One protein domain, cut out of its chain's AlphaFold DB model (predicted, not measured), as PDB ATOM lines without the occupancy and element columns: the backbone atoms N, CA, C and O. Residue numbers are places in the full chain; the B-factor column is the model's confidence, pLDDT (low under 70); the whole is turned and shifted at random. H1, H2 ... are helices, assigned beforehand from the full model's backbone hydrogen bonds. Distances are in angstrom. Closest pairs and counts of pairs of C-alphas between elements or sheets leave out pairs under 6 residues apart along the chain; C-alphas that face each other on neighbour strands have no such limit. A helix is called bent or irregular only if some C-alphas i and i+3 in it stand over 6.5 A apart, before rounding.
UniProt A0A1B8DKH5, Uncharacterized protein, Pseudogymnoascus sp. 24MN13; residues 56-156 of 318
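This is residues 56 to 156 of the 318 residues of an uncharacterized protein of Pseudogymnoascus sp. 24MN13 (UniProt A0A1B8DKH5). H3 is the middle of a small helix stack, with long H2 crossing one side, H4 crossing the other, and short H1 alongside H3's residues 126 to 133. The 101 printed residues hold four named helices, H1 to H4 in order, and no named strand: all helix. The whole is compact, with radius of gyration of the C-alphas 14.6 A and spans of 45, 32 and 19 A.

H1, residues 56 to 63, touches H2, residues 81 to 105, about perpendicular at 79 degrees, closest C-alphas Val 59 and Ile 87, 6.1 A. H2 kinks 33 degrees near residue 99 and is only just irregular, C-alphas 99 and 102 being 7.0 A apart. The hub, H3, residues 118 to 136, touches H2 at 71 degrees, only just about perpendicular, closest C-alphas Ala 94 and Arg 125, 6.0 A. H3 touches H1 at a shallow tilt of 23 degrees, the same way, closest C-alphas Leu 62 and Thr 133, 5.0 A. H4, residues 146 to 156, touches H3 about perpendicular at 82 degrees, closest C-alphas Ala 127 and Ile 151, 5.0 A. H4 is near H2 and apart from H1. Every O i to N i+4 pair is within hydrogen-bond range in H1 and H3, 19 of 21 in H2, 5 of 7 in H4.

H1 begins at C-alpha 56 (75.820, -18.165, 91.738); H4 ends at C-alpha 156 (87.524, -7.522, 110.574). First to last C-alpha, H1 is 10.3 A, H2 35.1 A, H3 26.9 A and H4 16.0 A.

The farthest C-alphas, Cys 78 and Glu 111, are 45.8 A apart. The printed part has no cut. Links H1 to H2 and H2 to H3 are long. Residues 67 to 73 and 137 to 149 have pLDDT under 70.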
ATOM      1  N   LEU A  56      76.625 -19.007  92.634       92.38
ATOM      2  CA  LEU A  56      75.820 -18.165  91.738       92.38
ATOM      3  C   LEU A  56      74.549 -17.636  92.410       92.38
ATOM      4  O   LEU A  56      74.117 -16.527  92.105       92.38
ATOM      5  N   HIS A  57      73.962 -18.401  93.335       90.56
ATOM      6  CA  HIS A  57      72.766 -17.989  94.075       90.56
ATOM      7  C   HIS A  57      73.006 -16.690  94.858       90.56
ATOM      8  O   HIS A  57      72.222 -15.753  94.725       90.56
ATOM      9  N   ASP A  58      74.114 -16.591  95.602       89.62
ATOM     10  CA  ASP A  58      74.436 -15.402  96.400       89.62
ATOM     11  C   ASP A  58      74.739 -14.171  95.509       89.62
ATOM     12  O   ASP A  58      74.288 -13.071  95.828       89.62
ATOM     13  N   VAL A  59      75.399 -14.343  94.348       91.06
ATOM     14  CA  VAL A  59      75.565 -13.245  93.359       91.06
ATOM     15  C   VAL A  59      74.229 -12.830  92.753       91.06
ATOM     16  O   VAL A  59      73.989 -11.651  92.519       91.06
ATOM     17  N   THR A  60      73.343 -13.791  92.502       91.19
ATOM     18  CA  THR A  60      72.026 -13.513  91.927       91.19
ATOM     19  C   THR A  60      71.165 -12.714  92.907       91.19
ATOM     20  O   THR A  60      70.515 -11.760  92.479       91.19
ATOM     21  N   GLN A  61      71.218 -13.014  94.215       88.25
ATOM     22  CA  GLN A  61      70.544 -12.201  95.239       88.25
ATOM     23  C   GLN A  61      71.055 -10.761  95.260       88.25
ATOM     24  O   GLN A  61      70.253  -9.835  95.315       88.25
ATOM     25  N   LEU A  62      72.377 -10.582  95.196       87.12
ATOM     26  CA  LEU A  62      73.025  -9.274  95.148       87.12
ATOM     27  C   LEU A  62      72.595  -8.465  93.913       87.12
ATOM     28  O   LEU A  62      72.172  -7.322  94.041       87.12
ATOM     29  N   VAL A  63      72.714  -9.057  92.722       87.88
ATOM     30  CA  VAL A  63      72.460  -8.383  91.436       87.88
ATOM     31  C   VAL A  63      70.979  -8.043  91.245       87.88
ATOM     32  O   VAL A  63      70.660  -7.062  90.583       87.88
ATOM     33  N   THR A  64      70.071  -8.828  91.831       86.81
ATOM     34  CA  THR A  64      68.617  -8.583  91.763       86.81
ATOM     35  C   THR A  64      68.045  -7.867  92.986       86.81
ATOM     36  O   THR A  64      66.825  -7.818  93.156       86.81
ATOM     37  N   LEU A  65      68.897  -7.305  93.847       80.19
ATOM     38  CA  LEU A  65      68.449  -6.514  94.984       80.19
ATOM     39  C   LEU A  65      68.000  -5.116  94.529       80.19
ATOM     40  O   LEU A  65      68.819  -4.278  94.156       80.19
ATOM     41  N   ASN A  66      66.702  -4.838  94.655       70.06
ATOM     42  CA  ASN A  66      66.183  -3.473  94.610       70.06
ATOM     43  C   ASN A  66      66.478  -2.753  95.936       70.06
ATOM     44  O   ASN A  66      66.337  -3.339  97.009       70.06
ATOM     45  N   SER A  67      66.806  -1.460  95.875       57.97
ATOM     46  CA  SER A  67      67.167  -0.624  97.037       57.97
ATOM     47  C   SER A  67      66.064  -0.449  98.094       57.97
ATOM     48  O   SER A  67      66.328   0.081  99.170       57.97
ATOM     49  N   SER A  68      64.837  -0.886  97.804       57.91
ATOM     50  CA  SER A  68      63.659  -0.814  98.675       57.91
ATOM     51  C   SER A  68      63.284  -2.142  99.354       57.91
ATOM     52  O   SER A  68      62.289  -2.185 100.080       57.91
ATOM     53  N   GLU A  69      64.024  -3.231  99.119       63.47
ATOM     54  CA  GLU A  69      63.631  -4.589  99.523       63.47
ATOM     55  C   GLU A  69      64.605  -5.235 100.525       63.47
ATOM     56  O   GLU A  69      65.820  -5.060 100.457       63.47
ATOM     57  N   LEU A  70      64.071  -6.046 101.448       63.88
ATOM     58  CA  LEU A  70      64.860  -6.698 102.499       63.88
ATOM     59  C   LEU A  70      65.765  -7.824 101.949       63.88
ATOM     60  O   LEU A  70      65.344  -8.584 101.070       63.88
ATOM     61  N   PRO A  71      66.972  -8.026 102.515       64.69
ATOM     62  CA  PRO A  71      67.954  -8.987 102.001       64.69
ATOM     63  C   PRO A  71      67.612 -10.450 102.336       64.69
ATOM     64  O   PRO A  71      68.231 -11.365 101.799       64.69
ATOM     65  N   HIS A  72      66.631 -10.692 103.210       66.25
ATOM     66  CA  HIS A  72      66.195 -12.038 103.610       66.25
ATOM     67  C   HIS A  72      65.239 -12.708 102.608       66.25
ATOM     68  O   HIS A  72      64.924 -13.887 102.761       66.25
ATOM     69  N   GLN A  73      64.764 -11.982 101.591       69.25
ATOM     70  CA  GLN A  73      63.877 -12.528 100.567       69.25
ATOM     71  C   GLN A  73      64.693 -13.091  99.397       69.25
ATOM     72  O   GLN A  73      65.193 -12.345  98.558       69.25
ATOM     73  N   THR A  74      64.806 -14.418  99.324       75.25
ATOM     74  CA  THR A  74      65.447 -15.109  98.194       75.25
ATOM     75  C   THR A  74      64.651 -14.950  96.901       75.25
ATOM     76  O   THR A  74      63.455 -15.239  96.856       75.25
ATOM     77  N   ARG A  75      65.349 -14.539  95.840       76.25
ATOM     78  CA  ARG A  75      64.863 -14.356  94.470       76.25
ATOM     79  C   ARG A  75      65.494 -15.402  93.552       76.25
ATOM     80  O   ARG A  75      66.716 -15.516  93.513       76.25
ATOM     81  N   ASP A  76      64.679 -16.097  92.764       82.81
ATOM     82  CA  ASP A  76      65.143 -17.005  91.705       82.81
ATOM     83  C   ASP A  76      64.692 -16.466  90.329       82.81
ATOM     84  O   ASP A  76      63.689 -16.919  89.771       82.81
ATOM     85  N   PRO A  77      65.375 -15.437  89.785       84.94
ATOM     86  CA  PRO A  77      65.057 -14.869  88.477       84.94
ATOM     87  C   PRO A  77      65.331 -15.868  87.344       84.94
ATOM     88  O   PRO A  77      66.204 -16.734  87.431       84.94
ATOM     89  N   CYS A  78      64.637 -15.699  86.217       86.88
ATOM     90  CA  CYS A  78      64.946 -16.457  85.005       86.88
ATOM     91  C   CYS A  78      66.346 -16.091  84.486       86.88
ATOM     92  O   CYS A  78      66.617 -14.931  84.173       86.88
ATOM     93  N   PHE A  79      67.228 -17.086  84.368       88.94
ATOM     94  CA  PHE A  79      68.609 -16.869  83.942       88.94
ATOM     95  C   PHE A  79      68.689 -16.374  82.486       88.94
ATOM     96  O   PHE A  79      68.192 -17.023  81.564       88.94
ATOM     97  N   SER A  80      69.346 -15.231  82.280       92.56
ATOM     98  CA  SER A  80      69.481 -14.549  80.988       92.56
ATOM     99  C   SER A  80      70.931 -14.124  80.733       92.56
ATOM    100  O   SER A  80      71.741 -14.068  81.657       92.56
ATOM    101  N   LEU A  81      71.276 -13.783  79.484       89.06
ATOM    102  CA  LEU A  81      72.617 -13.266  79.167       89.06
ATOM    103  C   LEU A  81      72.889 -11.887  79.796       89.06
ATOM    104  O   LEU A  81      74.036 -11.593  80.114       89.06
ATOM    105  N   ALA A  82      71.857 -11.064  80.020       89.62
ATOM    106  CA  ALA A  82      72.000  -9.786  80.720       89.62
ATOM    107  C   ALA A  82      72.356 -10.001  82.202       89.62
ATOM    108  O   ALA A  82      73.339  -9.445  82.689       89.62
ATOM    109  N   LEU A  83      71.637 -10.907  82.879       90.38
ATOM    110  CA  LEU A  83      71.954 -11.313  84.250       90.38
ATOM    111  C   LEU A  83      73.357 -11.940  84.333       90.38
ATOM    112  O   LEU A  83      74.118 -11.639  85.248       90.38
ATOM    113  N   ALA A  84      73.738 -12.760  83.347       90.75
ATOM    114  CA  ALA A  84      75.072 -13.351  83.256       90.75
ATOM    115  C   ALA A  84      76.196 -12.298  83.178       90.75
ATOM    116  O   ALA A  84      77.218 -12.468  83.845       90.75
ATOM    117  N   LYS A  85      76.009 -11.206  82.418       90.62
ATOM    118  CA  LYS A  85      76.957 -10.074  82.368       90.62
ATOM    119  C   LYS A  85      77.086  -9.382  83.731       90.62
ATOM    120  O   LYS A  85      78.198  -9.186  84.212       90.62
ATOM    121  N   GLN A  86      75.964  -9.059  84.377       91.00
ATOM    122  CA  GLN A  86      75.957  -8.411  85.697       91.00
ATOM    123  C   GLN A  86      76.639  -9.285  86.767       91.00
ATOM    124  O   GLN A  86      77.487  -8.804  87.519       91.00
ATOM    125  N   ILE A  87      76.344 -10.589  86.776       91.94
ATOM    126  CA  ILE A  87      77.007 -11.582  87.632       91.94
ATOM    127  C   ILE A  87      78.517 -11.625  87.364       91.94
ATOM    128  O   ILE A  87      79.297 -11.647  88.314       91.94
ATOM    129  N   ALA A  88      78.945 -11.625  86.098       92.06
ATOM    130  CA  ALA A  88      80.364 -11.646  85.748       92.06
ATOM    131  C   ALA A  88      81.095 -10.379  86.222       92.06
ATOM    132  O   ALA A  88      82.193 -10.497  86.766       92.06
ATOM    133  N   LYS A  89      80.474  -9.195  86.113       90.44
ATOM    134  CA  LYS A  89      81.017  -7.936  86.655       90.44
ATOM    135  C   LYS A  89      81.274  -8.046  88.163       90.44
ATOM    136  O   LYS A  89      82.424  -7.956  88.589       90.44
ATOM    137  N   CYS A  90      80.245  -8.353  88.958       91.06
ATOM    138  CA  CYS A  90      80.387  -8.538  90.409       91.06
ATOM    139  C   CYS A  90      81.373  -9.667  90.770       91.06
ATOM    140  O   CYS A  90      82.119  -9.574  91.748       91.06
ATOM    141  N   GLY A  91      81.402 -10.734  89.968       92.50
ATOM    142  CA  GLY A  91      82.291 -11.876  90.142       92.50
ATOM    143  C   GLY A  91      83.770 -11.556  89.901       92.50
ATOM    144  O   GLY A  91      84.621 -12.028  90.659       92.50
ATOM    145  N   ARG A  92      84.102 -10.728  88.897       92.56
ATOM    146  CA  ARG A  92      85.474 -10.235  88.672       92.56
ATOM    147  C   ARG A  92      85.959  -9.429  89.881       92.56
ATOM    148  O   ARG A  92      87.033  -9.720  90.409       92.56
ATOM    149  N   THR A  93      85.140  -8.509  90.390       91.25
ATOM    150  CA  THR A  93      85.425  -7.720  91.602       91.25
ATOM    151  C   THR A  93      85.660  -8.614  92.820       91.25
ATOM    152  O   THR A  93      86.656  -8.463  93.531       91.25
ATOM    153  N   ALA A  94      84.804  -9.616  93.039       92.81
ATOM    154  CA  ALA A  94      84.985 -10.571  94.131       92.81
ATOM    155  C   ALA A  94      86.259 -11.417  93.965       92.81
ATOM    156  O   ALA A  94      86.945 -11.688  94.950       92.81
ATOM    157  N   ASN A  95      86.635 -11.790  92.738       92.88
ATOM    158  CA  ASN A  95      87.898 -12.480  92.467       92.88
ATOM    159  C   ASN A  95      89.129 -11.598  92.764       92.88
ATOM    160  O   ASN A  95      90.101 -12.119  93.318       92.88
ATOM    161  N   ARG A  96      89.090 -10.281  92.495       92.38
ATOM    162  CA  ARG A  96      90.152  -9.338  92.914       92.38
ATOM    163  C   ARG A  96      90.294  -9.315  94.441       92.38
ATOM    164  O   ARG A  96      91.391  -9.533  94.954       92.38
ATOM    165  N   TRP A  97      89.186  -9.193  95.177       90.88
ATOM    166  CA  TRP A  97      89.185  -9.294  96.644       90.88
ATOM    167  C   TRP A  97      89.741 -10.629  97.162       90.88
ATOM    168  O   TRP A  97      90.547 -10.639  98.091       90.88
ATOM    169  N   VAL A  98      89.362 -11.755  96.553       92.12
ATOM    170  CA  VAL A  98      89.869 -13.094  96.905       92.12
ATOM    171  C   VAL A  98      91.379 -13.219  96.678       92.12
ATOM    172  O   VAL A  98      92.052 -13.892  97.461       92.12
ATOM    173  N   ALA A  99      91.921 -12.578  95.639       90.69
ATOM    174  CA  ALA A  99      93.356 -12.553  95.362       90.69
ATOM    175  C   ALA A  99      94.136 -11.693  96.375       90.69
ATOM    176  O   ALA A  99      95.215 -12.096  96.813       90.69
ATOM    177  N   LEU A 100      93.577 -10.552  96.795       88.94
ATOM    178  CA  LEU A 100      94.174  -9.663  97.802       88.94
ATOM    179  C   LEU A 100      94.087 -10.231  99.231       88.94
ATOM    180  O   LEU A 100      95.005 -10.052 100.036       88.94
ATOM    181  N   TYR A 101      93.008 -10.947  99.555       89.81
ATOM    182  CA  TYR A 101      92.674 -11.368 100.919       89.81
ATOM    183  C   TYR A 101      93.800 -12.082 101.700       89.81
ATOM    184  O   TYR A 101      93.971 -11.759 102.877       89.81
ATOM    185  N   PRO A 102      94.619 -12.991 101.124       88.81
ATOM    186  CA  PRO A 102      95.763 -13.576 101.828       88.81
ATOM    187  C   PRO A 102      96.796 -12.554 102.321       88.81
ATOM    188  O   PRO A 102      97.377 -12.744 103.392       88.81
ATOM    189  N   MET A 103      97.025 -11.474 101.568       84.56
ATOM    190  CA  MET A 103      97.965 -10.417 101.954       84.56
ATOM    191  C   MET A 103      97.410  -9.573 103.102       84.56
ATOM    192  O   MET A 103      98.156  -9.242 104.024       84.56
ATOM    193  N   LEU A 104      96.102  -9.303 103.081       84.81
ATOM    194  CA  LEU A 104      95.397  -8.555 104.124       84.81
ATOM    195  C   LEU A 104      95.266  -9.386 105.419       84.81
ATOM    196  O   LEU A 104      95.713  -8.960 106.483       84.81
ATOM    197  N   ARG A 105      94.739 -10.620 105.340       84.81
ATOM    198  CA  ARG A 105      94.500 -11.507 106.501       84.81
ATOM    199  C   ARG A 105      95.780 -11.854 107.261       84.81
ATOM    200  O   ARG A 105      95.785 -11.870 108.489       84.81
ATOM    201  N   TRP A 106      96.861 -12.164 106.546       82.19
ATOM    202  CA  TRP A 106      98.137 -12.584 107.137       82.19
ATOM    203  C   TRP A 106      99.205 -11.489 107.027       82.19
ATOM    204  O   TRP A 106     100.395 -11.758 106.834       82.19
ATOM    205  N   ARG A 107      98.786 -10.225 107.174       74.12
ATOM    206  CA  ARG A 107      99.687  -9.071 107.163       74.12
ATOM    207  C   ARG A 107     100.693  -9.113 108.316       74.12
ATOM    208  O   ARG A 107     101.891  -9.048 108.059       74.12
ATOM    209  N   VAL A 108     100.198  -9.278 109.549       72.25
ATOM    210  CA  VAL A 108     100.983  -9.292 110.806       72.25
ATOM    211  C   VAL A 108     101.889 -10.522 110.924       72.25
ATOM    212  O   VAL A 108     102.939 -10.459 111.555       72.25
ATOM    213  N   LYS A 109     101.476 -11.643 110.325       78.31
ATOM    214  CA  LYS A 109     102.162 -12.938 110.392       78.31
ATOM    215  C   LYS A 109     102.403 -13.493 108.984       78.31
ATOM    216  O   LYS A 109     101.660 -14.386 108.560       78.31
ATOM    217  N   PRO A 110     103.373 -12.936 108.231       78.88
ATOM    218  CA  PRO A 110     103.627 -13.311 106.843       78.88
ATOM    219  C   PRO A 110     103.948 -14.798 106.660       78.88
ATOM    220  O   PRO A 110     103.637 -15.351 105.611       78.88
ATOM    221  N   GLU A 111     104.479 -15.465 107.685       78.62
ATOM    222  CA  GLU A 111     104.743 -16.905 107.713       78.62
ATOM    223  C   GLU A 111     103.487 -17.779 107.539       78.62
ATOM    224  O   GLU A 111     103.596 -18.938 107.153       78.62
ATOM    225  N   ASN A 112     102.290 -17.226 107.775       82.00
ATOM    226  CA  ASN A 112     101.014 -17.916 107.563       82.00
ATOM    227  C   ASN A 112     100.369 -17.609 106.197       82.00
ATOM    228  O   ASN A 112      99.290 -18.134 105.907       82.00
ATOM    229  N   ARG A 113     100.987 -16.767 105.353       85.50
ATOM    230  CA  ARG A 113     100.468 -16.457 104.012       85.50
ATOM    231  C   ARG A 113     100.522 -17.701 103.135       85.50
ATOM    232  O   ARG A 113     101.581 -18.285 102.925       85.50
ATOM    233  N   ARG A 114      99.378 -18.065 102.561       87.75
ATOM    234  CA  ARG A 114      99.267 -19.139 101.572       87.75
ATOM    235  C   ARG A 114      98.203 -18.823 100.534       87.75
ATOM    236  O   ARG A 114      97.298 -18.027 100.781       87.75
ATOM    237  N   PHE A 115      98.279 -19.513  99.402       87.19
ATOM    238  CA  PHE A 115      97.181 -19.547  98.446       87.19
ATOM    239  C   PHE A 115      95.950 -20.231  99.065       87.19
ATOM    240  O   PHE A 115      96.062 -21.178  99.854       87.19
ATOM    241  N   LEU A 116      94.773 -19.716  98.715       89.50
ATOM    242  CA  LEU A 116      93.485 -20.266  99.127       89.50
ATOM    243  C   LEU A 116      93.118 -21.455  98.235       89.50
ATOM    244  O   LEU A 116      93.245 -21.383  97.011       89.50
ATOM    245  N   LEU A 117      92.620 -22.530  98.843       92.06
ATOM    246  CA  LEU A 117      92.056 -23.672  98.120       92.06
ATOM    247  C   LEU A 117      90.765 -23.260  97.393       92.06
ATOM    248  O   LEU A 117      90.129 -22.275  97.765       92.06
ATOM    249  N   GLN A 118      90.326 -24.028  96.388       89.25
ATOM    250  CA  GLN A 118      89.093 -23.718  95.640       89.25
ATOM    251  C   GLN A 118      87.875 -23.546  96.565       89.25
ATOM    252  O   GLN A 118      87.174 -22.544  96.464       89.25
ATOM    253  N   GLU A 119      87.706 -24.445  97.537       90.62
ATOM    254  CA  GLU A 119      86.651 -24.390  98.562       90.62
ATOM    255  C   GLU A 119      86.728 -23.151  99.469       90.62
ATOM    256  O   GLU A 119      85.724 -22.676 100.001       90.62
ATOM    257  N   GLU A 120      87.931 -22.624  99.692       90.62
ATOM    258  CA  GLU A 120      88.146 -21.425 100.503       90.62
ATOM    259  C   GLU A 120      87.873 -20.164  99.689       90.62
ATOM    260  O   GLU A 120      87.236 -19.248 100.200       90.62
ATOM    261  N   ARG A 121      88.269 -20.144  98.410       91.94
ATOM    262  CA  ARG A 121      87.908 -19.082  97.459       91.94
ATOM    263  C   ARG A 121      86.394 -19.006  97.272       91.94
ATOM    264  O   ARG A 121      85.836 -17.919  97.347       91.94
ATOM    265  N   HIS A 122      85.727 -20.149  97.119       92.06
ATOM    266  CA  HIS A 122      84.271 -20.242  97.003       92.06
ATOM    267  C   HIS A 122      83.548 -19.695  98.250       92.06
ATOM    268  O   HIS A 122      82.676 -18.834  98.135       92.06
ATOM    269  N   ARG A 123      83.953 -20.112  99.461       90.50
ATOM    270  CA  ARG A 123      83.384 -19.571 100.714       90.50
ATOM    271  C   ARG A 123      83.699 -18.092 100.928       90.50
ATOM    272  O   ARG A 123      82.836 -17.350 101.383       90.50
ATOM    273  N   LEU A 124      84.896 -17.644 100.556       91.19
ATOM    274  CA  LEU A 124      85.262 -16.234 100.638       91.19
ATOM    275  C   LEU A 124      84.412 -15.381  99.686       91.19
ATOM    276  O   LEU A 124      83.871 -14.373 100.128       91.19
ATOM    277  N   ARG A 125      84.199 -15.814  98.435       93.19
ATOM    278  CA  ARG A 125      83.256 -15.162  97.507       93.19
ATOM    279  C   ARG A 125      81.842 -15.100  98.074       93.19
ATOM    280  O   ARG A 125      81.237 -14.037  98.057       93.19
ATOM    281  N   ARG A 126      81.346 -16.191  98.662       91.06
ATOM    282  CA  ARG A 126      80.044 -16.217  99.347       91.06
ATOM    283  C   ARG A 126      79.934 -15.154 100.446       91.06
ATOM    284  O   ARG A 126      78.955 -14.416 100.481       91.06
ATOM    285  N   ALA A 127      80.935 -15.058 101.324       89.19
ATOM    286  CA  ALA A 127      80.974 -14.049 102.386       89.19
ATOM    287  C   ALA A 127      81.055 -12.616 101.830       89.19
ATOM    288  O   ALA A 127      80.388 -11.722 102.346       89.19
ATOM    289  N   ILE A 128      81.827 -12.425 100.756       90.06
ATOM    290  CA  ILE A 128      81.945 -11.175  99.999       90.06
ATOM    291  C   ILE A 128      80.572 -10.756  99.444       90.06
ATOM    292  O   ILE A 128      80.066  -9.715  99.848       90.06
ATOM    293  N   TYR A 129      79.914 -11.578  98.617       90.12
ATOM    294  CA  TYR A 129      78.619 -11.236  98.010       90.12
ATOM    295  C   TYR A 129      77.552 -10.898  99.052       90.12
ATOM    296  O   TYR A 129      76.835  -9.916  98.905       90.12
ATOM    297  N   ARG A 130      77.489 -11.664 100.144       85.88
ATOM    298  CA  ARG A 130      76.526 -11.434 101.228       85.88
ATOM    299  C   ARG A 130      76.779 -10.139 101.978       85.88
ATOM    300  O   ARG A 130      75.830  -9.405 102.227       85.88
ATOM    301  N   LEU A 131      78.037  -9.844 102.314       82.56
ATOM    302  CA  LEU A 131      78.410  -8.556 102.902       82.56
ATOM    303  C   LEU A 131      77.928  -7.401 102.015       82.56
ATOM    304  O   LEU A 131      77.412  -6.413 102.528       82.56
ATOM    305  N   TRP A 132      78.042  -7.551 100.695       84.62
ATOM    306  CA  TRP A 132      77.584  -6.545  99.745       84.62
ATOM    307  C   TRP A 132      76.059  -6.421  99.750       84.62
ATOM    308  O   TRP A 132      75.579  -5.304  99.881       84.62
ATOM    309  N   THR A 133      75.313  -7.534  99.716       82.00
ATOM    310  CA  THR A 133      73.840  -7.536  99.801       82.00
ATOM    311  C   THR A 133      73.327  -6.875 101.087       82.00
ATOM    312  O   THR A 133      72.354  -6.129 101.044       82.00
ATOM    313  N   TYR A 134      73.979  -7.104 102.233       76.31
ATOM    314  CA  TYR A 134      73.616  -6.438 103.492       76.31
ATOM    315  C   TYR A 134      73.940  -4.938 103.479       76.31
ATOM    316  O   TYR A 134      73.141  -4.133 103.959       76.31
ATOM    317  N   ASN A 135      75.086  -4.552 102.910       74.56
ATOM    318  CA  ASN A 135      75.459  -3.147 102.762       74.56
ATOM    319  C   ASN A 135      74.478  -2.391 101.848       74.56
ATOM    320  O   ASN A 135      74.031  -1.307 102.213       74.56
ATOM    321  N   SER A 136      74.122  -2.958 100.690       72.00
ATOM    322  CA  SER A 136      73.219  -2.330  99.714       72.00
ATOM    323  C   SER A 136      71.751  -2.328 100.144       72.00
ATOM    324  O   SER A 136      71.002  -1.453  99.717       72.00
ATOM    325  N   ALA A 137      71.340  -3.248 101.021       67.12
ATOM    326  CA  ALA A 137      70.017  -3.240 101.644       67.12
ATOM    327  C   ALA A 137      69.925  -2.338 102.895       67.12
ATOM    328  O   ALA A 137      68.915  -2.386 103.599       67.12
ATOM    329  N   TYR A 138      70.985  -1.582 103.226       62.12
ATOM    330  CA  TYR A 138      71.102  -0.689 104.396       62.12
ATOM    331  C   TYR A 138      70.723  -1.323 105.753       62.12
ATOM    332  O   TYR A 138      70.465  -0.625 106.734       62.12
ATOM    333  N   THR A 139      70.698  -2.654 105.832       56.12
ATOM    334  CA  THR A 139      70.134  -3.413 106.951       56.12
ATOM    335  C   THR A 139      71.243  -4.158 107.680       56.12
ATOM    336  O   THR A 139      71.780  -5.159 107.210       56.12
ATOM    337  N   MET A 140      71.585  -3.650 108.868       51.38
ATOM    338  CA  MET A 140      72.558  -4.259 109.783       51.38
ATOM    339  C   MET A 140      71.922  -4.865 111.042       51.38
ATOM    340  O   MET A 140      72.603  -5.015 112.057       51.38
ATOM    341  N   ASP A 141      70.661  -5.297 110.967       50.72
ATOM    342  CA  ASP A 141      70.125  -6.250 111.945       50.72
ATOM    343  C   ASP A 141      70.678  -7.652 111.644       50.72
ATOM    344  O   ASP A 141      70.148  -8.445 110.867       50.72
ATOM    345  N   PHE A 142      71.836  -7.922 112.249       52.38
ATOM    346  CA  PHE A 142      72.582  -9.173 112.145       52.38
ATOM    347  C   PHE A 142      71.905 -10.277 112.981       52.38
ATOM    348  O   PHE A 142      72.313 -10.545 114.114       52.38
ATOM    349  N   GLU A 143      70.897 -10.965 112.434       47.19
ATOM    350  CA  GLU A 143      70.371 -12.178 113.080       47.19
ATOM    351  C   GLU A 143      71.418 -13.307 113.100       47.19
ATOM    352  O   GLU A 143      72.020 -13.666 112.083       47.19
ATOM    353  N   ALA A 144      71.642 -13.863 114.298       46.75
ATOM    354  CA  ALA A 144      72.839 -14.604 114.703       46.75
ATOM    355  C   ALA A 144      73.034 -15.989 114.043       46.75
ATOM    356  O   ALA A 144      72.990 -17.034 114.694       46.75
ATOM    357  N   SER A 145      73.307 -16.003 112.739       54.88
ATOM    358  CA  SER A 145      73.552 -17.213 111.950       54.88
ATOM    359  C   SER A 145      75.038 -17.579 111.862       54.88
ATOM    360  O   SER A 145      75.915 -16.720 111.871       54.88
ATOM    361  N   ARG A 146      75.352 -18.871 111.662       54.31
ATOM    362  CA  ARG A 146      76.728 -19.361 111.388       54.31
ATOM    363  C   ARG A 146      77.389 -18.646 110.199       54.31
ATOM    364  O   ARG A 146      78.611 -18.539 110.141       54.31
ATOM    365  N   GLU A 147      76.560 -18.159 109.282       58.44
ATOM    366  CA  GLU A 147      76.917 -17.384 108.095       58.44
ATOM    367  C   GLU A 147      77.573 -16.037 108.442       58.44
ATOM    368  O   GLU A 147      78.473 -15.594 107.729       58.44
ATOM    369  N   LEU A 148      77.212 -15.442 109.588       64.12
ATOM    370  CA  LEU A 148      77.827 -14.211 110.080       64.12
ATOM    371  C   LEU A 148      79.314 -14.385 110.366       64.12
ATOM    372  O   LEU A 148      80.074 -13.460 110.138       64.12
ATOM    373  N   ARG A 149      79.773 -15.562 110.816       68.00
ATOM    374  CA  ARG A 149      81.177 -15.720 111.227       68.00
ATOM    375  C   ARG A 149      82.157 -15.572 110.062       68.00
ATOM    376  O   ARG A 149      83.251 -15.051 110.251       68.00
ATOM    377  N   GLU A 150      81.774 -16.023 108.867       70.75
ATOM    378  CA  GLU A 150      82.592 -15.855 107.657       70.75
ATOM    379  C   GLU A 150      82.565 -14.387 107.179       70.75
ATOM    380  O   GLU A 150      83.593 -13.860 106.753       70.75
ATOM    381  N   ILE A 151      81.428 -13.700 107.347       77.94
ATOM    382  CA  ILE A 151      81.264 -12.263 107.074       77.94
ATOM    383  C   ILE A 151      82.044 -11.404 108.086       77.94
ATOM    384  O   ILE A 151      82.704 -10.448 107.694       77.94
ATOM    385  N   ASP A 152      82.040 -11.742 109.373       79.19
ATOM    386  CA  ASP A 152      82.724 -10.993 110.429       79.19
ATOM    387  C   ASP A 152      84.247 -11.184 110.379       79.19
ATOM    388  O   ASP A 152      84.982 -10.214 110.564       79.19
ATOM    389  N   GLU A 153      84.741 -12.388 110.041       82.06
ATOM    390  CA  GLU A 153      86.164 -12.597 109.720       82.06
ATOM    391  C   GLU A 153      86.601 -11.699 108.541       82.06
ATOM    392  O   GLU A 153      87.690 -11.123 108.577       82.06
ATOM    393  N   LEU A 154      85.757 -11.526 107.514       84.50
ATOM    394  CA  LEU A 154      86.019 -10.633 106.378       84.50
ATOM    395  C   LEU A 154      85.956  -9.146 106.772       84.50
ATOM    396  O   LEU A 154      86.885  -8.392 106.481       84.50
ATOM    397  N   ARG A 155      84.903  -8.726 107.485       82.94
ATOM    398  CA  ARG A 155      84.714  -7.346 107.969       82.94
ATOM    399  C   ARG A 155      85.833  -6.909 108.904       82.94
ATOM    400  O   ARG A 155      86.223  -5.747 108.856       82.94
ATOM    401  N   ALA A 156      86.369  -7.810 109.729       84.06
ATOM    402  CA  ALA A 156      87.524  -7.522 110.574       84.06
ATOM    403  C   ALA A 156      88.779  -7.216 109.738       84.06
ATOM    404  O   ALA A 156      89.463  -6.233 110.014       84.06
TER     405      ALA A 156